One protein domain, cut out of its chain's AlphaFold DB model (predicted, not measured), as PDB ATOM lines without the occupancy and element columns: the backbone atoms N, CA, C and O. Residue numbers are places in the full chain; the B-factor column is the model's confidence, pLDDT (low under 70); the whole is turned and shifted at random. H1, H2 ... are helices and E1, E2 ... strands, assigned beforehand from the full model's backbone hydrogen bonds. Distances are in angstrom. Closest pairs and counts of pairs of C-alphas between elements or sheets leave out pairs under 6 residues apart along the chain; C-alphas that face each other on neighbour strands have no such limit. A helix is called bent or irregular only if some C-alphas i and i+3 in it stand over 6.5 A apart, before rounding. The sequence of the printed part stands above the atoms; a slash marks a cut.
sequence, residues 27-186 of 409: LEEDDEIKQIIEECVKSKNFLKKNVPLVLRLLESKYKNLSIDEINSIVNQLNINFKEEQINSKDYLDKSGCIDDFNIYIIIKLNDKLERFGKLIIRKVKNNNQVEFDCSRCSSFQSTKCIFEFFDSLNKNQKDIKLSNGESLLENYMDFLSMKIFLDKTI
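This is residues 27 to 186 of the 409 residues of an uncharacterized protein of Hepatospora eriocheir (UniProt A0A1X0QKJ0). Long helix H3 is the core of an elongated up-and-down bundle with H1a and H5, neighbours running opposite ways; the hairpin of H1b and H2 packs on one end, and H4 crosses H3 towards the other. The printed part has 160 residues with H1, H2, H3, H4, E1, H5 in order, mostly helix. It is loose, radius of gyration of the C-alphas 19.1 A, spanning 60 by 31 by 27 A.

Find C-alpha 31 at (58.277, 41.763, -24.645), where H1, residues 31 to 59, begins; assigned as one helix by hydrogen bonds, it is bent, C-alphas 49 and 52 being 6.9 A apart, into H1a, 31 to 49, and H1b, 52 to 59. Next come H2, 67 to 83; H3, 94 to 126, 47.1 A; H4, 143 to 155; E1, 159 to 162, pairing with no named strand; and H5, 168 to 186, ending at (37.508, 23.890, -6.586).

At the hub, H3, residues 109 to 120 alone touch H1a, closest C-alphas Ile 36 and Phe 116, 6.6 A. H5 touches H3, closest C-alphas Asp 183 and Ile 105, 6.4 A. Every O i to N i+4 pair is within hydrogen-bond range except in H3, 27 of 29.

The printed part has no cut. Look for low confidence in 23 residues with pLDDT under 70, among them residues 127 to 142, the long link from H3 to H4.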
ATOM      1  N   LEU A  27      49.158  43.839 -33.411       74.94
ATOM      2  CA  LEU A  27      50.159  44.367 -32.496       74.94
ATOM      3  C   LEU A  27      51.531  43.835 -32.907       74.94
ATOM      4  O   LEU A  27      51.686  42.643 -33.183       74.94
ATOM      5  N   GLU A  28      52.525  44.721 -32.938       70.44
ATOM      6  CA  GLU A  28      53.918  44.289 -33.020       70.44
ATOM      7  C   GLU A  28      54.253  43.437 -31.789       70.44
ATOM      8  O   GLU A  28      53.737  43.673 -30.692       70.44
ATOM      9  N   GLU A  29      55.080  42.410 -31.986       64.75
ATOM     10  CA  GLU A  29      55.552  41.562 -30.898       64.75
ATOM     11  C   GLU A  29      56.221  42.402 -29.807       64.75
ATOM     12  O   GLU A  29      57.209  43.092 -30.048       64.75
ATOM     13  N   ASP A  30      55.673  42.310 -28.600       75.00
ATOM     14  CA  ASP A  30      56.061  43.127 -27.460       75.00
ATOM     15  C   ASP A  30      56.516  42.237 -26.303       75.00
ATOM     16  O   ASP A  30      55.811  41.290 -25.928       75.00
ATOM     17  N   ASP A  31      57.679  42.544 -25.730       81.12
ATOM     18  CA  ASP A  31      58.277  41.763 -24.645       81.12
ATOM     19  C   ASP A  31      57.348  41.655 -23.425       81.12
ATOM     20  O   ASP A  31      57.286  40.602 -22.792       81.12
ATOM     21  N   GLU A  32      56.548  42.689 -23.129       87.25
ATOM     22  CA  GLU A  32      55.593  42.643 -22.015       87.25
ATOM     23  C   GLU A  32      54.441  41.661 -22.285       87.25
ATOM     24  O   GLU A  32      53.953  41.007 -21.360       87.25
ATOM     25  N   ILE A  33      53.990  41.555 -23.543       86.06
ATOM     26  CA  ILE A  33      52.917  40.625 -23.924       86.06
ATOM     27  C   ILE A  33      53.439  39.186 -23.885       86.06
ATOM     28  O   ILE A  33      52.783  38.305 -23.329       86.06
ATOM     29  N   LYS A  34      54.643  38.948 -24.414       86.31
ATOM     30  CA  LYS A  34      55.286  37.628 -24.339       86.31
ATOM     31  C   LYS A  34      55.479  37.198 -22.888       86.31
ATOM     32  O   LYS A  34      55.088  36.091 -22.522       86.31
ATOM     33  N   GLN A  35      55.977  38.101 -22.044       90.88
ATOM     34  CA  GLN A  35      56.184  37.825 -20.627       90.88
ATOM     35  C   GLN A  35      54.879  37.431 -19.918       90.88
ATOM     36  O   GLN A  35      54.867  36.453 -19.169       90.88
ATOM     37  N   ILE A  36      53.770  38.143 -20.151       90.38
ATOM     38  CA  ILE A  36      52.511  37.807 -19.469       90.38
ATOM     39  C   ILE A  36      51.904  36.492 -19.970       90.38
ATOM     40  O   ILE A  36      51.342  35.743 -19.169       90.38
ATOM     41  N   ILE A  37      52.058  36.166 -21.258       87.19
ATOM     42  CA  ILE A  37      51.643  34.868 -21.810       87.19
ATOM     43  C   ILE A  37      52.462  33.743 -21.165       87.19
ATOM     44  O   ILE A  37      51.889  32.762 -20.689       87.19
ATOM     45  N   GLU A  38      53.783  33.903 -21.054       88.38
ATOM     46  CA  GLU A  38      54.647  32.944 -20.361       88.38
ATOM     47  C   GLU A  38      54.262  32.771 -18.883       88.38
ATOM     48  O   GLU A  38      54.219  31.645 -18.381       88.38
ATOM     49  N   GLU A  39      53.947  33.860 -18.175       90.12
ATOM     50  CA  GLU A  39      53.446  33.813 -16.795       90.12
ATOM     51  C   GLU A  39      52.111  33.051 -16.698       90.12
ATOM     52  O   GLU A  39      51.912  32.261 -15.765       90.12
ATOM     53  N   CYS A  40      51.206  33.231 -17.666       86.38
ATOM     54  CA  CYS A  40      49.947  32.487 -17.742       86.38
ATOM     55  C   CYS A  40      50.195  30.990 -17.981       86.38
ATOM     56  O   CYS A  40      49.607  30.158 -17.290       86.38
ATOM     57  N   VAL A  41      51.102  30.628 -18.895       84.62
ATOM     58  CA  VAL A  41      51.482  29.228 -19.165       84.62
ATOM     59  C   VAL A  41      52.115  28.576 -17.935       84.62
ATOM     60  O   VAL A  41      51.725  27.468 -17.559       84.62
ATOM     61  N   LYS A  42      53.032  29.269 -17.247       87.00
ATOM     62  CA  LYS A  42      53.612  28.801 -15.975       87.00
ATOM     63  C   LYS A  42      52.524  28.547 -14.933       87.00
ATOM     64  O   LYS A  42      52.493  27.476 -14.334       87.00
ATOM     65  N   SER A  43      51.571  29.471 -14.810       87.81
ATOM     66  CA  SER A  43      50.432  29.325 -13.896       87.81
ATOM     67  C   SER A  43      49.557  28.120 -14.260       87.81
ATOM     68  O   SER A  43      49.184  27.343 -13.387       87.81
ATOM     69  N   LYS A  44      49.271  27.896 -15.549       84.25
ATOM     70  CA  LYS A  44      48.530  26.709 -16.015       84.25
ATOM     71  C   LYS A  44      49.254  25.411 -15.655       84.25
ATOM     72  O   LYS A  44      48.609  24.466 -15.205       84.25
ATOM     73  N   ASN A  45      50.578  25.367 -15.807       83.50
ATOM     74  CA  ASN A  45      51.391  24.202 -15.442       83.50
ATOM     75  C   ASN A  45      51.394  23.956 -13.929       83.50
ATOM     76  O   ASN A  45      51.213  22.817 -13.494       83.50
ATOM     77  N   PHE A  46      51.524  25.019 -13.132       87.31
ATOM     78  CA  PHE A  46      51.382  24.947 -11.682       87.31
ATOM     79  C   PHE A  46      50.016  24.359 -11.292       87.31
ATOM     80  O   PHE A  46      49.939  23.394 -10.533       87.31
ATOM     81  N   LEU A  47      48.927  24.871 -11.866       87.19
ATOM     82  CA  LEU A  47      47.573  24.382 -11.591       87.19
ATOM     83  C   LEU A  47      47.384  22.930 -12.025       87.19
ATOM     84  O   LEU A  47      46.808  22.142 -11.281       87.19
ATOM     85  N   LYS A  48      47.919  22.549 -13.186       82.06
ATOM     86  CA  LYS A  48      47.866  21.173 -13.686       82.06
ATOM     87  C   LYS A  48      48.453  20.169 -12.686       82.06
ATOM     88  O   LYS A  48      47.883  19.095 -12.528       82.06
ATOM     89  N   LYS A  49      49.546  20.537 -12.009       84.44
ATOM     90  CA  LYS A  49      50.209  19.726 -10.974       84.44
ATOM     91  C   LYS A  49      49.432  19.715  -9.650       84.44
ATOM     92  O   LYS A  49      49.372  18.695  -8.977       84.44
ATOM     93  N   ASN A  50      48.845  20.847  -9.257       87.75
ATOM     94  CA  ASN A  50      48.325  21.031  -7.896       87.75
ATOM     95  C   ASN A  50      46.816  20.789  -7.742       87.75
ATOM     96  O   ASN A  50      46.386  20.358  -6.673       87.75
ATOM     97  N   VAL A  51      46.000  21.025  -8.775       87.69
ATOM     98  CA  VAL A  51      44.539  20.828  -8.695       87.69
ATOM     99  C   VAL A  51      44.167  19.392  -8.294       87.69
ATOM    100  O   VAL A  51      43.344  19.249  -7.387       87.69
ATOM    101  N   PRO A  52      44.771  18.324  -8.861       85.50
ATOM    102  CA  PRO A  52      44.455  16.955  -8.446       85.50
ATOM    103  C   PRO A  52      44.746  16.697  -6.960       85.50
ATOM    104  O   PRO A  52      43.937  16.092  -6.259       85.50
ATOM    105  N   LEU A  53      45.873  17.209  -6.458       89.50
ATOM    106  CA  LEU A  53      46.280  17.079  -5.057       89.50
ATOM    107  C   LEU A  53      45.288  17.772  -4.114       89.50
ATOM    108  O   LEU A  53      44.827  17.175  -3.139       89.50
ATOM    109  N   VAL A  54      44.900  19.010  -4.433       91.25
ATOM    110  CA  VAL A  54      43.924  19.778  -3.642       91.25
ATOM    111  C   VAL A  54      42.559  19.099  -3.651       91.25
ATOM    112  O   VAL A  54      41.939  18.940  -2.599       91.25
ATOM    113  N   LEU A  55      42.114  18.617  -4.809       87.44
ATOM    114  CA  LEU A  55      40.888  17.836  -4.916       87.44
ATOM    115  C   LEU A  55      40.936  16.568  -4.054       87.44
ATOM    116  O   LEU A  55      39.954  16.275  -3.379       87.44
ATOM    117  N   ARG A  56      42.057  15.828  -4.007       87.06
ATOM    118  CA  ARG A  56      42.191  14.651  -3.119       87.06
ATOM    119  C   ARG A  56      42.029  15.044  -1.654       87.06
ATOM    120  O   ARG A  56      41.332  14.354  -0.908       87.06
ATOM    121  N   LEU A  57      42.612  16.173  -1.243       90.00
ATOM    122  CA  LEU A  57      42.428  16.692   0.113       90.00
ATOM    123  C   LEU A  57      40.970  17.072   0.394       90.00
ATOM    124  O   LEU A  57      40.468  16.750   1.474       90.00
ATOM    125  N   LEU A  58      40.274  17.703  -0.552       88.88
ATOM    126  CA  LEU A  58      38.853  18.041  -0.415       88.88
ATOM    127  C   LEU A  58      37.986  16.774  -0.300       88.88
ATOM    128  O   LEU A  58      37.187  16.646   0.632       88.88
ATOM    129  N   GLU A  59      38.243  15.785  -1.157       85.19
ATOM    130  CA  GLU A  59      37.549  14.492  -1.212       85.19
ATOM    131  C   GLU A  59      37.801  13.602   0.011       85.19
ATOM    132  O   GLU A  59      36.957  12.776   0.356       85.19
ATOM    133  N   SER A  60      38.921  13.775   0.718       85.19
ATOM    134  CA  SER A  60      39.237  12.994   1.927       85.19
ATOM    135  C   SER A  60      38.248  13.195   3.084       85.19
ATOM    136  O   SER A  60      38.282  12.458   4.061       85.19
ATOM    137  N   LYS A  61      37.348  14.185   2.997       81.00
ATOM    138  CA  LYS A  61      36.204  14.310   3.918       81.00
ATOM    139  C   LYS A  61      35.142  13.226   3.691       81.00
ATOM    140  O   LYS A  61      34.375  12.930   4.600       81.00
ATOM    141  N   TYR A  62      35.089  12.664   2.485       79.19
ATOM    142  CA  TYR A  62      34.071  11.709   2.034       79.19
ATOM    143  C   TYR A  62      34.659  10.334   1.700       79.19
ATOM    144  O   TYR A  62      33.923   9.354   1.610       79.19
ATOM    145  N   LYS A  63      35.978  10.258   1.506       77.31
ATOM    146  CA  LYS A  63      36.724   9.032   1.217       77.31
ATOM    147  C   LYS A  63      37.670   8.698   2.362       77.31
ATOM    148  O   LYS A  63      38.283   9.586   2.948       77.31
ATOM    149  N   ASN A  64      37.844   7.405   2.617       78.44
ATOM    150  CA  ASN A  64      38.812   6.906   3.591       78.44
ATOM    151  C   ASN A  64      40.229   6.978   3.003       78.44
ATOM    152  O   ASN A  64      40.707   5.994   2.442       78.44
ATOM    153  N   LEU A  65      40.880   8.139   3.106       83.69
ATOM    154  CA  LEU A  65      42.317   8.270   2.842       83.69
ATOM    155  C   LEU A  65      43.104   8.019   4.131       83.69
ATOM    156  O   LEU A  65      42.673   8.427   5.213       83.69
ATOM    157  N   SER A  66      44.257   7.354   4.029       88.06
ATOM    158  CA  SER A  66      45.125   7.145   5.191       88.06
ATOM    159  C   SER A  66      45.804   8.453   5.614       88.06
ATOM    160  O   SER A  66      45.981   9.374   4.815       88.06
ATOM    161  N   ILE A  67      46.216   8.537   6.882       89.44
ATOM    162  CA  ILE A  67      46.967   9.697   7.391       89.44
ATOM    163  C   ILE A  67      48.279   9.872   6.613       89.44
ATOM    164  O   ILE A  67      48.641  10.997   6.277       89.44
ATOM    165  N   ASP A  68      48.956   8.775   6.270       91.75
ATOM    166  CA  ASP A  68      50.204   8.809   5.501       91.75
ATOM    167  C   ASP A  68      49.991   9.356   4.085       91.75
ATOM    168  O   ASP A  68      50.798  10.146   3.594       91.75
ATOM    169  N   GLU A  69      48.878   8.995   3.446       90.19
ATOM    170  CA  GLU A  69      48.504   9.525   2.135       90.19
ATOM    171  C   GLU A  69      48.216  11.029   2.205       90.19
ATOM    172  O   GLU A  69      48.735  11.797   1.394       90.19
ATOM    173  N   ILE A  70      47.453  11.471   3.211       91.12
ATOM    174  CA  ILE A  70      47.179  12.896   3.440       91.12
ATOM    175  C   ILE A  70      48.489  13.661   3.672       91.12
ATOM    176  O   ILE A  70      48.705  14.702   3.051       91.12
ATOM    177  N   ASN A  71      49.383  13.137   4.514       91.94
ATOM    178  CA  ASN A  71      50.679  13.756   4.802       91.94
ATOM    179  C   ASN A  71      51.566  13.836   3.555       91.94
ATOM    180  O   ASN A  71      52.238  14.846   3.343       91.94
ATOM    181  N   SER A  72      51.549  12.806   2.707       93.50
ATOM    182  CA  SER A  72      52.266  12.803   1.428       93.50
ATOM    183  C   SER A  72      51.773  13.924   0.507       93.50
ATOM    184  O   SER A  72      52.581  14.713   0.011       93.50
ATOM    185  N   ILE A  73      50.452  14.063   0.348       93.12
ATOM    186  CA  ILE A  73      49.844  15.115  -0.482       93.12
ATOM    187  C   ILE A  73      50.180  16.511   0.064       93.12
ATOM    188  O   ILE A  73      50.590  17.391  -0.691       93.12
ATOM    189  N   VAL A  74      50.055  16.709   1.379       93.75
ATOM    190  CA  VAL A  74      50.388  17.977   2.047       93.75
ATOM    191  C   VAL A  74      51.861  18.340   1.844       93.75
ATOM    192  O   VAL A  74      52.172  19.477   1.503       93.75
ATOM    193  N   ASN A  75      52.778  17.378   1.972       92.19
ATOM    194  CA  ASN A  75      54.204  17.611   1.733       92.19
ATOM    195  C   ASN A  75      54.493  18.027   0.283       92.19
ATOM    196  O   ASN A  75      55.293  18.934   0.060       92.19
ATOM    197  N   GLN A  76      53.828  17.408  -0.697       93.38
ATOM    198  CA  GLN A  76      53.974  17.791  -2.103       93.38
ATOM    199  C   GLN A  76      53.453  19.210  -2.366       93.38
ATOM    200  O   GLN A  76      54.148  20.007  -2.994       93.38
ATOM    201  N   LEU A  77      52.270  19.554  -1.845       92.50
ATOM    202  CA  LEU A  77      51.707  20.904  -1.964       92.50
ATOM    203  C   LEU A  77      52.595  21.956  -1.287       92.50
ATOM    204  O   LEU A  77      52.850  23.004  -1.872       92.50
ATOM    205  N   ASN A  78      53.137  21.651  -0.105       89.62
ATOM    206  CA  ASN A  78      54.090  22.512   0.601       89.62
ATOM    207  C   ASN A  78      55.321  22.845  -0.252       89.62
ATOM    208  O   ASN A  78      55.755  23.995  -0.289       89.62
ATOM    209  N   ILE A  79      55.892  21.852  -0.939       89.44
ATOM    210  CA  ILE A  79      57.037  22.068  -1.834       89.44
ATOM    211  C   ILE A  79      56.619  22.946  -3.017       89.44
ATOM    212  O   ILE A  79      57.286  23.937  -3.309       89.44
ATOM    213  N   ASN A  80      55.487  22.637  -3.647       89.69
ATOM    214  CA  ASN A  80      55.013  23.376  -4.817       89.69
ATOM    215  C   ASN A  80      54.710  24.849  -4.495       89.69
ATOM    216  O   ASN A  80      55.048  25.728  -5.282       89.69
ATOM    217  N   PHE A  81      54.108  25.153  -3.342       89.75
ATOM    218  CA  PHE A  81      53.830  26.543  -2.956       89.75
ATOM    219  C   PHE A  81      55.092  27.348  -2.633       89.75
ATOM    220  O   PHE A  81      55.127  28.548  -2.916       89.75
ATOM    221  N   LYS A  82      56.146  26.692  -2.128       87.06
ATOM    222  CA  LYS A  82      57.473  27.306  -1.971       87.06
ATOM    223  C   LYS A  82      58.113  27.626  -3.321       87.06
ATOM    224  O   LYS A  82      58.666  28.713  -3.474       87.06
ATOM    225  N   GLU A  83      58.014  26.716  -4.295       85.88
ATOM    226  CA  GLU A  83      58.484  26.954  -5.672       85.88
ATOM    227  C   GLU A  83      57.770  28.157  -6.306       85.88
ATOM    228  O   GLU A  83      58.411  29.009  -6.919       85.88
ATOM    229  N   GLU A  84      56.458  28.272  -6.091       83.38
ATOM    230  CA  GLU A  84      55.617  29.330  -6.665       83.38
ATOM    231  C   GLU A  84      55.674  30.659  -5.875       83.38
ATOM    232  O   GLU A  84      54.971  31.617  -6.208       83.38
ATOM    233  N   GLN A  85      56.512  30.736  -4.828       77.31
ATOM    234  CA  GLN A  85      56.683  31.901  -3.944       77.31
ATOM    235  C   GLN A  85      55.356  32.479  -3.429       77.31
ATOM    236  O   GLN A  85      55.154  33.698  -3.345       77.31
ATOM    237  N   ILE A  86      54.416  31.606  -3.084       78.38
ATOM    238  CA  ILE A  86      53.242  32.030  -2.324       78.38
ATOM    239  C   ILE A  86      53.726  32.384  -0.913       78.38
ATOM    240  O   ILE A  86      54.685  31.789  -0.427       78.38
ATOM    241  N   ASN A  87      53.092  33.352  -0.238       71.69
ATOM    242  CA  ASN A  87      53.378  33.693   1.167       71.69
ATOM    243  C   ASN A  87      52.928  32.567   2.131       71.69
ATOM    244  O   ASN A  87      52.299  32.828   3.156       71.69
ATOM    245  N   SER A  88      53.207  31.315   1.778       69.62
ATOM    246  CA  SER A  88      52.908  30.124   2.549       69.62
ATOM    247  C   SER A  88      53.840  30.036   3.749       69.62
ATOM    248  O   SER A  88      55.029  30.348   3.654       69.62
ATOM    249  N   LYS A  89      53.318  29.561   4.879       73.69
ATOM    250  CA  LYS A  89      54.137  29.228   6.053       73.69
ATOM    251  C   LYS A  89      55.114  28.098   5.710       73.69
ATOM    252  O   LYS A  89      54.848  27.281   4.834       73.69
ATOM    253  N   ASP A  90      56.208  27.994   6.466       72.38
ATOM    254  CA  ASP A  90      57.234  26.960   6.246       72.38
ATOM    255  C   ASP A  90      56.703  25.519   6.340       72.38
ATOM    256  O   ASP A  90      57.309  24.604   5.767       72.38
ATOM    257  N   TYR A  91      55.567  25.327   7.018       78.12
ATOM    258  CA  TYR A  91      54.835  24.072   7.124       78.12
ATOM    259  C   TYR A  91      53.323  24.342   7.109       78.12
ATOM    260  O   TYR A  91      52.794  24.927   8.059       78.12
ATOM    261  N   LEU A  92      52.631  23.940   6.039       80.38
ATOM    262  CA  LEU A  92      51.168  23.934   5.987       80.38
ATOM    263  C   LEU A  92      50.645  22.548   6.350       80.38
ATOM    264  O   LEU A  92      51.231  21.531   5.973       80.38
ATOM    265  N   ASP A  93      49.517  22.527   7.051       89.12
ATOM    266  CA  ASP A  93      48.684  21.341   7.199       89.12
ATOM    267  C   ASP A  93      47.672  21.243   6.041       89.12
ATOM    268  O   ASP A  93      47.650  22.070   5.126       89.12
ATOM    269  N   LYS A  94      46.792  20.235   6.082       91.12
ATOM    270  CA  LYS A  94      45.730  20.053   5.081       91.12
ATOM    271  C   LYS A  94      44.892  21.320   4.856       91.12
ATOM    272  O   LYS A  94      44.550  21.599   3.709       91.12
ATOM    273  N   SER A  95      44.517  22.039   5.919       90.94
ATOM    274  CA  SER A  95      43.695  23.250   5.791       90.94
ATOM    275  C   SER A  95      44.513  24.374   5.173       90.94
ATOM    276  O   SER A  95      44.077  24.966   4.192       90.94
ATOM    277  N   GLY A  96      45.732  24.587   5.673       91.00
ATOM    278  CA  GLY A  96      46.651  25.596   5.159       91.00
ATOM    279  C   GLY A  96      46.957  25.414   3.673       91.00
ATOM    280  O   GLY A  96      46.957  26.394   2.937       91.00
ATOM    281  N   CYS A  97      47.133  24.177   3.194       91.44
ATOM    282  CA  CYS A  97      47.322  23.915   1.765       91.44
ATOM    283  C   CYS A  97      46.097  24.295   0.916       91.44
ATOM    284  O   CYS A  97      46.259  24.795  -0.196       91.44
ATOM    285  N   ILE A  98      44.880  24.039   1.406       91.88
ATOM    286  CA  ILE A  98      43.642  24.407   0.698       91.88
ATOM    287  C   ILE A  98      43.475  25.930   0.694       91.88
ATOM    288  O   ILE A  98      43.143  26.506  -0.342       91.88
ATOM    289  N   ASP A  99      43.747  26.587   1.821       91.25
ATOM    290  CA  ASP A  99      43.637  28.039   1.953       91.25
ATOM    291  C   ASP A  99      44.641  28.762   1.044       91.25
ATOM    292  O   ASP A  99      44.255  29.667   0.302       91.25
ATOM    293  N   ASP A 100      45.900  28.316   1.009       91.56
ATOM    294  CA  ASP A 100      46.921  28.881   0.120       91.56
ATOM    295  C   ASP A 100      46.595  28.635  -1.360       91.56
ATOM    296  O   ASP A 100      46.797  29.524  -2.195       91.56
ATOM    297  N   PHE A 101      46.018  27.474  -1.695       92.50
ATOM    298  CA  PHE A 101      45.504  27.231  -3.042       92.50
ATOM    299  C   PHE A 101      44.400  28.228  -3.406       92.50
ATOM    300  O   PHE A 101      44.448  28.855  -4.465       92.50
ATOM    301  N   ASN A 102      43.425  28.424  -2.518       92.31
ATOM    302  CA  ASN A 102      42.331  29.368  -2.735       92.31
ATOM    303  C   ASN A 102      42.851  30.806  -2.871       92.31
ATOM    304  O   ASN A 102      42.410  31.532  -3.762       92.31
ATOM    305  N   ILE A 103      43.843  31.202  -2.069       91.12
ATOM    306  CA  ILE A 103      44.532  32.495  -2.188       91.12
ATOM    307  C   ILE A 103      45.214  32.630  -3.556       91.12
ATOM    308  O   ILE A 103      45.115  33.684  -4.191       91.12
ATOM    309  N   TYR A 104      45.874  31.578  -4.047       92.31
ATOM    310  CA  TYR A 104      46.469  31.586  -5.383       92.31
ATOM    311  C   TYR A 104      45.415  31.846  -6.468       92.31
ATOM    312  O   TYR A 104      45.601  32.731  -7.305       92.31
ATOM    313  N   ILE A 105      44.288  31.130  -6.441       91.06
ATOM    314  CA  ILE A 105      43.217  31.290  -7.435       91.06
ATOM    315  C   ILE A 105      42.552  32.670  -7.340       91.06
ATOM    316  O   ILE A 105      42.423  33.373  -8.344       91.06
ATOM    317  N   ILE A 106      42.122  33.061  -6.141       86.50
ATOM    318  CA  ILE A 106      41.281  34.246  -5.931       86.50
ATOM    319  C   ILE A 106      42.097  35.528  -6.073       86.50
ATOM    320  O   ILE A 106      41.606  36.497  -6.645       86.50
ATOM    321  N   ILE A 107      43.338  35.541  -5.581       87.25
ATOM    322  CA  ILE A 107      44.166  36.750  -5.547       87.25
ATOM    323  C   ILE A 107      45.199  36.726  -6.672       87.25
ATOM    324  O   ILE A 107      45.210  37.624  -7.512       87.25
ATOM    325  N   LYS A 108      46.071  35.709  -6.721       89.19
ATOM    326  CA  LYS A 108      47.230  35.720  -7.633       89.19
ATOM    327  C   LYS A 108      46.829  35.575  -9.100       89.19
ATOM    328  O   LYS A 108      47.340  36.319  -9.934       89.19
ATOM    329  N   LEU A 109      45.933  34.645  -9.438       89.75
ATOM    330  CA  LEU A 109      45.456  34.510 -10.820       89.75
ATOM    331  C   LEU A 109      44.591  35.700 -11.242       89.75
ATOM    332  O   LEU A 109      44.687  36.131 -12.389       89.75
ATOM    333  N   ASN A 110      43.789  36.252 -10.327       87.25
ATOM    334  CA  ASN A 110      42.969  37.426 -10.616       87.25
ATOM    335  C   ASN A 110      43.822  38.666 -10.926       87.25
ATOM    336  O   ASN A 110      43.562  39.340 -11.917       87.25
ATOM    337  N   ASP A 111      44.883  38.917 -10.150       88.19
ATOM    338  CA  ASP A 111      45.837  40.001 -10.428       88.19
ATOM    339  C   ASP A 111      46.526  39.822 -11.793       88.19
ATOM    340  O   ASP A 111      46.591  40.757 -12.593       88.19
ATOM    341  N   LYS A 112      46.969  38.597 -12.117       89.94
ATOM    342  CA  LYS A 112      47.550  38.277 -13.435       89.94
ATOM    343  C   LYS A 112      46.560  38.542 -14.576       89.94
ATOM    344  O   LYS A 112      46.931  39.171 -15.564       89.94
ATOM    345  N   LEU A 113      45.304  38.111 -14.432       88.94
ATOM    346  CA  LEU A 113      44.236  38.369 -15.405       88.94
ATOM    347  C   LEU A 113      43.977  39.864 -15.586       88.94
ATOM    348  O   LEU A 113      43.895  40.352 -16.712       88.94
ATOM    349  N   GLU A 114      43.873  40.612 -14.493       87.31
ATOM    350  CA  GLU A 114      43.632  42.050 -14.549       87.31
ATOM    351  C   GLU A 114      44.797  42.783 -15.232       87.31
ATOM    352  O   GLU A 114      44.579  43.625 -16.111       87.31
ATOM    353  N   ARG A 115      46.042  42.417 -14.899       88.88
ATOM    354  CA  ARG A 115      47.252  42.928 -15.561       88.88
ATOM    355  C   ARG A 115      47.257  42.607 -17.053       88.88
ATOM    356  O   ARG A 115      47.580  43.491 -17.847       88.88
ATOM    357  N   PHE A 116      46.858  41.397 -17.443       90.06
ATOM    358  CA  PHE A 116      46.806  40.992 -18.848       90.06
ATOM    359  C   PHE A 116      45.776  41.811 -19.630       90.06
ATOM    360  O   PHE A 116      46.109  42.403 -20.657       90.06
ATOM    361  N   GLY A 117      44.559  41.954 -19.106       86.12
ATOM    362  CA  GLY A 117      43.519  42.746 -19.764       86.12
ATOM    363  C   GLY A 117      43.899  44.225 -19.896       86.12
ATOM    364  O   GLY A 117      43.762  44.811 -20.973       86.12
ATOM    365  N   LYS A 118      44.475  44.820 -18.841       83.69
ATOM    366  CA  LYS A 118      45.008  46.195 -18.879       83.69
ATOM    367  C   LYS A 118      46.109  46.359 -19.923       83.69
ATOM    368  O   LYS A 118      46.137  47.377 -20.618       83.69
ATOM    369  N   LEU A 119      47.006  45.378 -20.036       84.50
ATOM    370  CA  LEU A 119      48.081  45.398 -21.022       84.50
ATOM    371  C   LEU A 119      47.520  45.402 -22.447       84.50
ATOM    372  O   LEU A 119      47.922  46.253 -23.238       84.50
ATOM    373  N   ILE A 120      46.554  44.523 -22.742       82.38
ATOM    374  CA  ILE A 120      45.899  44.458 -24.056       82.38
ATOM    375  C   ILE A 120      45.290  45.820 -24.415       82.38
ATOM    376  O   ILE A 120      45.605  46.378 -25.468       82.38
ATOM    377  N   ILE A 121      44.492  46.410 -23.518       79.88
ATOM    378  CA  ILE A 121      43.851  47.713 -23.762       79.88
ATOM    379  C   ILE A 121      44.898  48.807 -24.003       79.88
ATOM    380  O   ILE A 121      44.773  49.596 -24.942       79.88
ATOM    381  N   ARG A 122      45.957  48.846 -23.181       79.06
ATOM    382  CA  ARG A 122      47.048  49.824 -23.311       79.06
ATOM    383  C   ARG A 122      47.745  49.725 -24.669       79.06
ATOM    384  O   ARG A 122      48.010  50.755 -25.286       79.06
ATOM    385  N   LYS A 123      48.041  48.512 -25.139       78.06
ATOM    386  CA  LYS A 123      48.735  48.293 -26.420       78.06
ATOM    387  C   LYS A 123      47.850  48.661 -27.606       78.06
ATOM    388  O   LYS A 123      48.312  49.343 -28.515       78.06
ATOM    389  N   VAL A 124      46.563  48.321 -27.544       75.12
ATOM    390  CA  VAL A 124      45.579  48.736 -28.554       75.12
ATOM    391  C   VAL A 124      45.458  50.262 -28.627       75.12
ATOM    392  O   VAL A 124      45.460  50.821 -29.723       75.12
ATOM    393  N   LYS A 125      45.427  50.949 -27.476       70.19
ATOM    394  CA  LYS A 125      45.381  52.420 -27.404       70.19
ATOM    395  C   LYS A 125      46.601  53.078 -28.057       70.19
ATOM    396  O   LYS A 125      46.451  54.041 -28.802       70.19
ATOM    397  N   ASN A 126      47.800  52.562 -27.799       67.38
ATOM    398  CA  ASN A 126      49.042  53.157 -28.304       67.38
ATOM    399  C   ASN A 126      49.257  52.960 -29.816       67.38
ATOM    400  O   ASN A 126      50.077  53.660 -30.403       67.38
ATOM    401  N   ASN A 127      48.522  52.048 -30.459       65.69
ATOM    402  CA  ASN A 127      48.648  51.768 -31.893       65.69
ATOM    403  C   ASN A 127      47.839  52.756 -32.775       65.69
ATOM    404  O   ASN A 127      47.724  52.565 -33.977       65.69
ATOM    405  N   ASN A 128      47.245  53.822 -32.213       56.66
ATOM    406  CA  ASN A 128      46.450  54.840 -32.935       56.66
ATOM    407  C   ASN A 128      45.274  54.295 -33.787       56.66
ATOM    408  O   ASN A 128      44.703  55.023 -34.598       56.66
ATOM    409  N   GLN A 129      44.890  53.026 -33.604       56.84
ATOM    410  CA  GLN A 129      43.774  52.368 -34.302       56.84
ATOM    411  C   GLN A 129      42.451  52.445 -33.517       56.84
ATOM    412  O   GLN A 129      41.428  51.925 -33.967       56.84
ATOM    413  N   VAL A 130      42.466  53.059 -32.327       54.81
ATOM    414  CA  VAL A 130      41.314  53.214 -31.427       54.81
ATOM    415  C   VAL A 130      41.398  54.578 -30.746       54.81
ATOM    416  O   VAL A 130      42.421  54.899 -30.144       54.81
ATOM    417  N   GLU A 131      40.327  55.369 -30.813       50.91
ATOM    418  CA  GLU A 131      40.231  56.650 -30.112       50.91
ATOM    419  C   GLU A 131      39.472  56.417 -28.796       50.91
ATOM    420  O   GLU A 131      38.270  56.153 -28.762       50.91
ATOM    421  N   PHE A 132      40.217  56.396 -27.692       50.62
ATOM    422  CA  PHE A 132      39.693  56.061 -26.369       50.62
ATOM    423  C   PHE A 132      39.515  57.350 -25.556       50.62
ATOM    424  O   PHE A 132      40.510  57.921 -25.098       50.62
ATOM    425  N   ASP A 133      38.274  57.796 -25.334       47.25
ATOM    426  CA  ASP A 133      37.994  58.918 -24.430       47.25
ATOM    427  C   ASP A 133      37.983  58.439 -22.968       47.25
ATOM    428  O   ASP A 133      36.966  58.040 -22.402       47.25
ATOM    429  N   CYS A 134      39.154  58.483 -22.324       47.22
ATOM    430  CA  CYS A 134      39.307  58.105 -20.918       47.22
ATOM    431  C   CYS A 134      38.650  59.093 -19.935       47.22
ATOM    432  O   CYS A 134      38.735  58.853 -18.731       47.22
ATOM    433  N   SER A 135      38.052  60.202 -20.384       44.09
ATOM    434  CA  SER A 135      37.581  61.273 -19.489       44.09
ATOM    435  C   SER A 135      36.484  60.828 -18.513       44.09
ATOM    436  O   SER A 135      36.389  61.376 -17.416       44.09
ATOM    437  N   ARG A 136      35.706  59.793 -18.866       43.06
ATOM    438  CA  ARG A 136      34.704  59.149 -17.988       43.06
ATOM    439  C   ARG A 136      35.242  57.960 -17.193       43.06
ATOM    440  O   ARG A 136      34.595  57.490 -16.264       43.06
ATOM    441  N   CYS A 137      36.444  57.502 -17.525       46.84
ATOM    442  CA  CYS A 137      37.095  56.358 -16.912       46.84
ATOM    443  C   CYS A 137      38.015  56.850 -15.786       46.84
ATOM    444  O   CYS A 137      39.240  56.760 -15.873       46.84
ATOM    445  N   SER A 138      37.429  57.416 -14.726       39.84
ATOM    446  CA  SER A 138      38.184  58.025 -13.618       39.84
ATOM    447  C   SER A 138      39.086  57.040 -12.859       39.84
ATOM    448  O   SER A 138      39.943  57.463 -12.089       39.84
ATOM    449  N   SER A 139      38.969  55.735 -13.113       45.78
ATOM    450  CA  SER A 139      39.998  54.757 -12.778       45.78
ATOM    451  C   SER A 139      39.932  53.555 -13.728       45.78
ATOM    452  O   SER A 139      38.911  52.893 -13.878       45.78
ATOM    453  N   PHE A 140      41.048  53.234 -14.375       50.12
ATOM    454  CA  PHE A 140      41.246  52.044 -15.217       50.12
ATOM    455  C   PHE A 140      41.248  50.723 -14.397       50.12
ATOM    456  O   PHE A 140      42.001  49.802 -14.700       50.12
ATOM    457  N   GLN A 141      40.497  50.643 -13.292       52.91
ATOM    458  CA  GLN A 141      40.780  49.742 -12.164       52.91
ATOM    459  C   GLN A 141      39.776  48.605 -11.936       52.91
ATOM    460  O   GLN A 141      39.954  47.869 -10.977       52.91
ATOM    461  N   SER A 142      38.738  48.425 -12.760       65.44
ATOM    462  CA  SER A 142      37.801  47.306 -12.558       65.44
ATOM    463  C   SER A 142      37.823  46.311 -13.716       65.44
ATOM    464  O   SER A 142      37.861  46.701 -14.884       65.44
ATOM    465  N   THR A 143      37.749  45.018 -13.389       72.06
ATOM    466  CA  THR A 143      37.581  43.900 -14.336       72.06
ATOM    467  C   THR A 143      36.419  44.135 -15.307       72.06
ATOM    468  O   THR A 143      36.511  43.807 -16.487       72.06
ATOM    469  N   LYS A 144      35.365  44.813 -14.845       71.50
ATOM    470  CA  LYS A 144      34.210  45.204 -15.657       71.50
ATOM    471  C   LYS A 144      34.590  46.045 -16.880       71.50
ATOM    472  O   LYS A 144      34.116  45.766 -17.974       71.50
ATOM    473  N   CYS A 145      35.488  47.021 -16.731       71.88
ATOM    474  CA  CYS A 145      35.950  47.845 -17.854       71.88
ATOM    475  C   CYS A 145      36.689  47.014 -18.915       71.88
ATOM    476  O   CYS A 145      36.575  47.280 -20.110       71.88
ATOM    477  N   ILE A 146      37.445  46.002 -18.479       77.75
ATOM    478  CA  ILE A 146      38.152  45.083 -19.378       77.75
ATOM    479  C   ILE A 146      37.142  44.263 -20.184       77.75
ATOM    480  O   ILE A 146      37.262  44.141 -21.402       77.75
ATOM    481  N   PHE A 147      36.114  43.748 -19.516       78.06
ATOM    482  CA  PHE A 147      35.067  42.958 -20.155       78.06
ATOM    483  C   PHE A 147      34.225  43.778 -21.130       78.06
ATOM    484  O   PHE A 147      34.006  43.339 -22.254       78.06
ATOM    485  N   GLU A 148      33.836  45.002 -20.769       72.94
ATOM    486  CA  GLU A 148      33.124  45.907 -21.682       72.94
ATOM    487  C   GLU A 148      33.949  46.226 -22.944       72.94
ATOM    488  O   GLU A 148      33.404  46.287 -24.050       72.94
ATOM    489  N   PHE A 149      35.270  46.380 -22.805       76.06
ATOM    490  CA  PHE A 149      36.166  46.558 -23.945       76.06
ATOM    491  C   PHE A 149      36.197  45.319 -24.852       76.06
ATOM    492  O   PHE A 149      36.022  45.443 -26.067       76.06
ATOM    493  N   PHE A 150      36.364  44.123 -24.283       78.06
ATOM    494  CA  PHE A 150      36.353  42.878 -25.057       78.06
ATOM    495  C   PHE A 150      35.001  42.596 -25.711       78.06
ATOM    496  O   PHE A 150      34.961  42.121 -26.846       78.06
ATOM    497  N   ASP A 151      33.905  42.977 -25.060       72.00
ATOM    498  CA  ASP A 151      32.572  42.910 -25.649       72.00
ATOM    499  C   ASP A 151      32.423  43.791 -26.873       72.00
ATOM    500  O   ASP A 151      31.778  43.408 -27.851       72.00
ATOM    501  N   SER A 152      33.028  44.972 -26.824       69.69
ATOM    502  CA  SER A 152      33.053  45.874 -27.959       69.69
ATOM    503  C   SER A 152      33.837  45.289 -29.133       69.69
ATOM    504  O   SER A 152      33.361  45.339 -30.266       69.69
ATOM    505  N   LEU A 153      35.003  44.682 -28.889       72.44
ATOM    506  CA  LEU A 153      35.770  44.024 -29.953       72.44
ATOM    507  C   LEU A 153      34.954  42.920 -30.629       72.44
ATOM    508  O   LEU A 153      34.811  42.928 -31.850       72.44
ATOM    509  N   ASN A 154      34.353  42.038 -29.829       70.69
ATOM    510  CA  ASN A 154      33.575  40.911 -30.331       70.69
ATOM    511  C   ASN A 154      32.336  41.365 -31.127       70.69
ATOM    512  O   ASN A 154      32.105  40.898 -32.240       70.69
ATOM    513  N   LYS A 155      31.569  42.347 -30.621       67.38
ATOM    514  CA  LYS A 155      30.407  42.918 -31.340       67.38
ATOM    515  C   LYS A 155      30.770  43.505 -32.701       67.38
ATOM    516  O   LYS A 155      29.952  43.481 -33.613       67.38
ATOM    517  N   ASN A 156      31.987  44.023 -32.827       62.69
ATOM    518  CA  ASN A 156      32.497  44.600 -34.064       62.69
ATOM    519  C   ASN A 156      33.282  43.588 -34.916       62.69
ATOM    520  O   ASN A 156      33.916  44.000 -35.885       62.69
ATOM    521  N   GLN A 157      33.252  42.295 -34.560       69.88
ATOM    522  CA  GLN A 157      33.984  41.215 -35.232       69.88
ATOM    523  C   GLN A 157      35.481  41.530 -35.380       69.88
ATOM    524  O   GLN A 157      36.082  41.307 -36.432       69.88
ATOM    525  N   LYS A 158      36.073  42.103 -34.325       70.94
ATOM    526  CA  LYS A 158      37.490  42.459 -34.276       70.94
ATOM    527  C   LYS A 158      38.269  41.519 -33.379       70.94
ATOM    528  O   LYS A 158      37.852  41.223 -32.264       70.94
ATOM    529  N   ASP A 159      39.450  41.155 -33.858       70.44
ATOM    530  CA  ASP A 159      40.448  40.403 -33.104       70.44
ATOM    531  C   ASP A 159      41.733  41.228 -32.921       70.44
ATOM    532  O   ASP A 159      42.030  42.140 -33.705       70.44
ATOM    533  N   ILE A 160      42.485  40.902 -31.871       78.00
ATOM    534  CA  ILE A 160      43.800  41.450 -31.554       78.00
ATOM    535  C   ILE A 160      44.821  40.330 -31.720       78.00
ATOM    536  O   ILE A 160      44.938  39.450 -30.863       78.00
ATOM    537  N   LYS A 161      45.585  40.401 -32.810       81.81
ATOM    538  CA  LYS A 161      46.595  39.403 -33.153       81.81
ATOM    539  C   LYS A 161      48.003  39.927 -32.930       81.81
ATOM    540  O   LYS A 161      48.292  41.097 -33.187       81.81
ATOM    541  N   LEU A 162      48.878  39.037 -32.487       80.62
ATOM    542  CA  LEU A 162      50.322  39.220 -32.564       80.62
ATOM    543  C   LEU A 162      50.808  39.031 -34.008       80.62
ATOM    544  O   LEU A 162      50.101  38.475 -34.853       80.62
ATOM    545  N   SER A 163      52.039  39.456 -34.300       77.69
ATOM    546  CA  SER A 163      52.654  39.293 -35.629       77.69
ATOM    547  C   SER A 163      52.773  37.837 -36.089       77.69
ATOM    548  O   SER A 163      52.781  37.582 -37.291       77.69
ATOM    549  N   ASN A 164      52.818  36.881 -35.159       78.44
ATOM    550  CA  ASN A 164      52.812  35.442 -35.437       78.44
ATOM    551  C   ASN A 164      51.403  34.874 -35.744       78.44
ATOM    552  O   ASN A 164      51.274  33.682 -36.016       78.44
ATOM    553  N   GLY A 165      50.352  35.703 -35.706       76.88
ATOM    554  CA  GLY A 165      48.963  35.313 -35.963       76.88
ATOM    555  C   GLY A 165      48.187  34.811 -34.741       76.88
ATOM    556  O   GLY A 165      46.989  34.548 -34.871       76.88
ATOM    557  N   GLU A 166      48.834  34.712 -33.579       79.06
ATOM    558  CA  GLU A 166      48.227  34.308 -32.309       79.06
ATOM    559  C   GLU A 166      47.255  35.380 -31.801       79.06
ATOM    560  O   GLU A 166      47.597  36.566 -31.760       79.06
ATOM    561  N   SER A 167      46.047  34.975 -31.399       81.38
ATOM    562  CA  SER A 167      45.085  35.900 -30.807       81.38
ATOM    563  C   SER A 167      45.341  36.086 -29.314       81.38
ATOM    564  O   SER A 167      45.404  35.144 -28.519       81.38
ATOM    565  N   LEU A 168      45.435  37.346 -28.900       80.81
ATOM    566  CA  LEU A 168      45.551  37.701 -27.487       80.81
ATOM    567  C   LEU A 168      44.234  37.555 -26.741       80.81
ATOM    568  O   LEU A 168      44.232  37.263 -25.545       80.81
ATOM    569  N   LEU A 169      43.123  37.765 -27.438       78.44
ATOM    570  CA  LEU A 169      41.807  37.645 -26.840       78.44
ATOM    571  C   LEU A 169      41.462  36.170 -26.613       78.44
ATOM    572  O   LEU A 169      40.917  35.847 -25.561       78.44
ATOM    573  N   GLU A 170      41.886  35.272 -27.510       77.00
ATOM    574  CA  GLU A 170      41.788  33.821 -27.292       77.00
ATOM    575  C   GLU A 170      42.538  33.390 -26.029       77.00
ATOM    576  O   GLU A 170      41.966  32.771 -25.131       77.00
ATOM    577  N   ASN A 171      43.801  33.804 -25.912       79.31
ATOM    578  CA  ASN A 171      44.630  33.522 -24.742       79.31
ATOM    579  C   ASN A 171      44.037  34.071 -23.439       79.31
ATOM    580  O   ASN A 171      44.059  33.393 -22.406       79.31
ATOM    581  N   TYR A 172      43.509  35.296 -23.480       84.88
ATOM    582  CA  TYR A 172      42.861  35.914 -22.330       84.88
ATOM    583  C   TYR A 172      41.626  35.118 -21.891       84.88
ATOM    584  O   TYR A 172      41.479  34.812 -20.707       84.88
ATOM    585  N   MET A 173      40.755  34.757 -22.837       79.12
ATOM    586  CA  MET A 173      39.504  34.045 -22.560       79.12
ATOM    587  C   MET A 173      39.743  32.624 -22.048       79.12
ATOM    588  O   MET A 173      39.076  32.186 -21.105       79.12
ATOM    589  N   ASP A 174      40.736  31.921 -22.593       76.75
ATOM    590  CA  ASP A 174      41.145  30.609 -22.091       76.75
ATOM    591  C   ASP A 174      41.624  30.703 -20.631       76.75
ATOM    592  O   ASP A 174      41.156  29.976 -19.753       76.75
ATOM    593  N   PHE A 175      42.482  31.678 -20.317       81.56
ATOM    594  CA  PHE A 175      42.960  31.874 -18.946       81.56
ATOM    595  C   PHE A 175      41.849  32.319 -17.977       81.56
ATOM    596  O   PHE A 175      41.789  31.839 -16.841       81.56
ATOM    597  N   LEU A 176      40.936  33.187 -18.426       84.56
ATOM    598  CA  LEU A 176      39.792  33.653 -17.643       84.56
ATOM    599  C   LEU A 176      38.827  32.507 -17.317       84.56
ATOM    600  O   LEU A 176      38.492  32.300 -16.150       84.56
ATOM    601  N   SER A 177      38.407  31.746 -18.331       77.50
ATOM    602  CA  SER A 177      37.497  30.607 -18.158       77.50
ATOM    603  C   SER A 177      38.071  29.570 -17.190       77.50
ATOM    604  O   SER A 177      37.352  29.074 -16.323       77.50
ATOM    605  N   MET A 178      39.385  29.326 -17.252       82.88
ATOM    606  CA  MET A 178      40.084  28.458 -16.308       82.88
ATOM    607  C   MET A 178      40.032  28.993 -14.883       82.88
ATOM    608  O   MET A 178      39.668  28.248 -13.971       82.88
ATOM    609  N   LYS A 179      40.359  30.271 -14.667       86.38
ATOM    610  CA  LYS A 179      40.288  30.867 -13.327       86.38
ATOM    611  C   LYS A 179      38.886  30.731 -12.746       86.38
ATOM    612  O   LYS A 179      38.753  30.324 -11.596       86.38
ATOM    613  N   ILE A 180      37.853  31.063 -13.522       81.62
ATOM    614  CA  ILE A 180      36.458  31.012 -13.059       81.62
ATOM    615  C   ILE A 180      36.060  29.580 -12.723       81.62
ATOM    616  O   ILE A 180      35.463  29.346 -11.677       81.62
ATOM    617  N   PHE A 181      36.415  28.619 -13.576       81.69
ATOM    618  CA  PHE A 181      36.146  27.212 -13.319       81.69
ATOM    619  C   PHE A 181      36.784  26.734 -12.015       81.69
ATOM    620  O   PHE A 181      36.119  26.082 -11.214       81.69
ATOM    621  N   LEU A 182      38.052  27.081 -11.778       86.31
ATOM    622  CA  LEU A 182      38.766  26.703 -10.558       86.31
ATOM    623  C   LEU A 182      38.153  27.358  -9.319       86.31
ATOM    624  O   LEU A 182      37.942  26.694  -8.311       86.31
ATOM    625  N   ASP A 183      37.805  28.634  -9.419       85.94
ATOM    626  CA  ASP A 183      37.134  29.378  -8.357       85.94
ATOM    627  C   ASP A 183      35.782  28.729  -8.000       85.94
ATOM    628  O   ASP A 183      35.541  28.333  -6.858       85.94
ATOM    629  N   LYS A 184      34.916  28.505  -8.994       79.50
ATOM    630  CA  LYS A 184      33.562  27.967  -8.786       79.50
ATOM    631  C   LYS A 184      33.525  26.475  -8.455       79.50
ATOM    632  O   LYS A 184      32.667  26.048  -7.690       79.50
ATOM    633  N   THR A 185      34.440  25.684  -9.006       79.81
ATOM    634  CA  THR A 185      34.409  24.219  -8.864       79.81
ATOM    635  C   THR A 185      35.327  23.734  -7.751       79.81
ATOM    636  O   THR A 185      34.954  22.808  -7.041       79.81
ATOM    637  N   ILE A 186      36.504  24.343  -7.563       84.38
ATOM    638  CA  ILE A 186      37.508  23.890  -6.586       84.38
ATOM    639  C   ILE A 186      37.435  24.706  -5.301       84.38
ATOM    640  O   ILE A 186      37.250  24.119  -4.238       84.38
TER     641      ILE A 186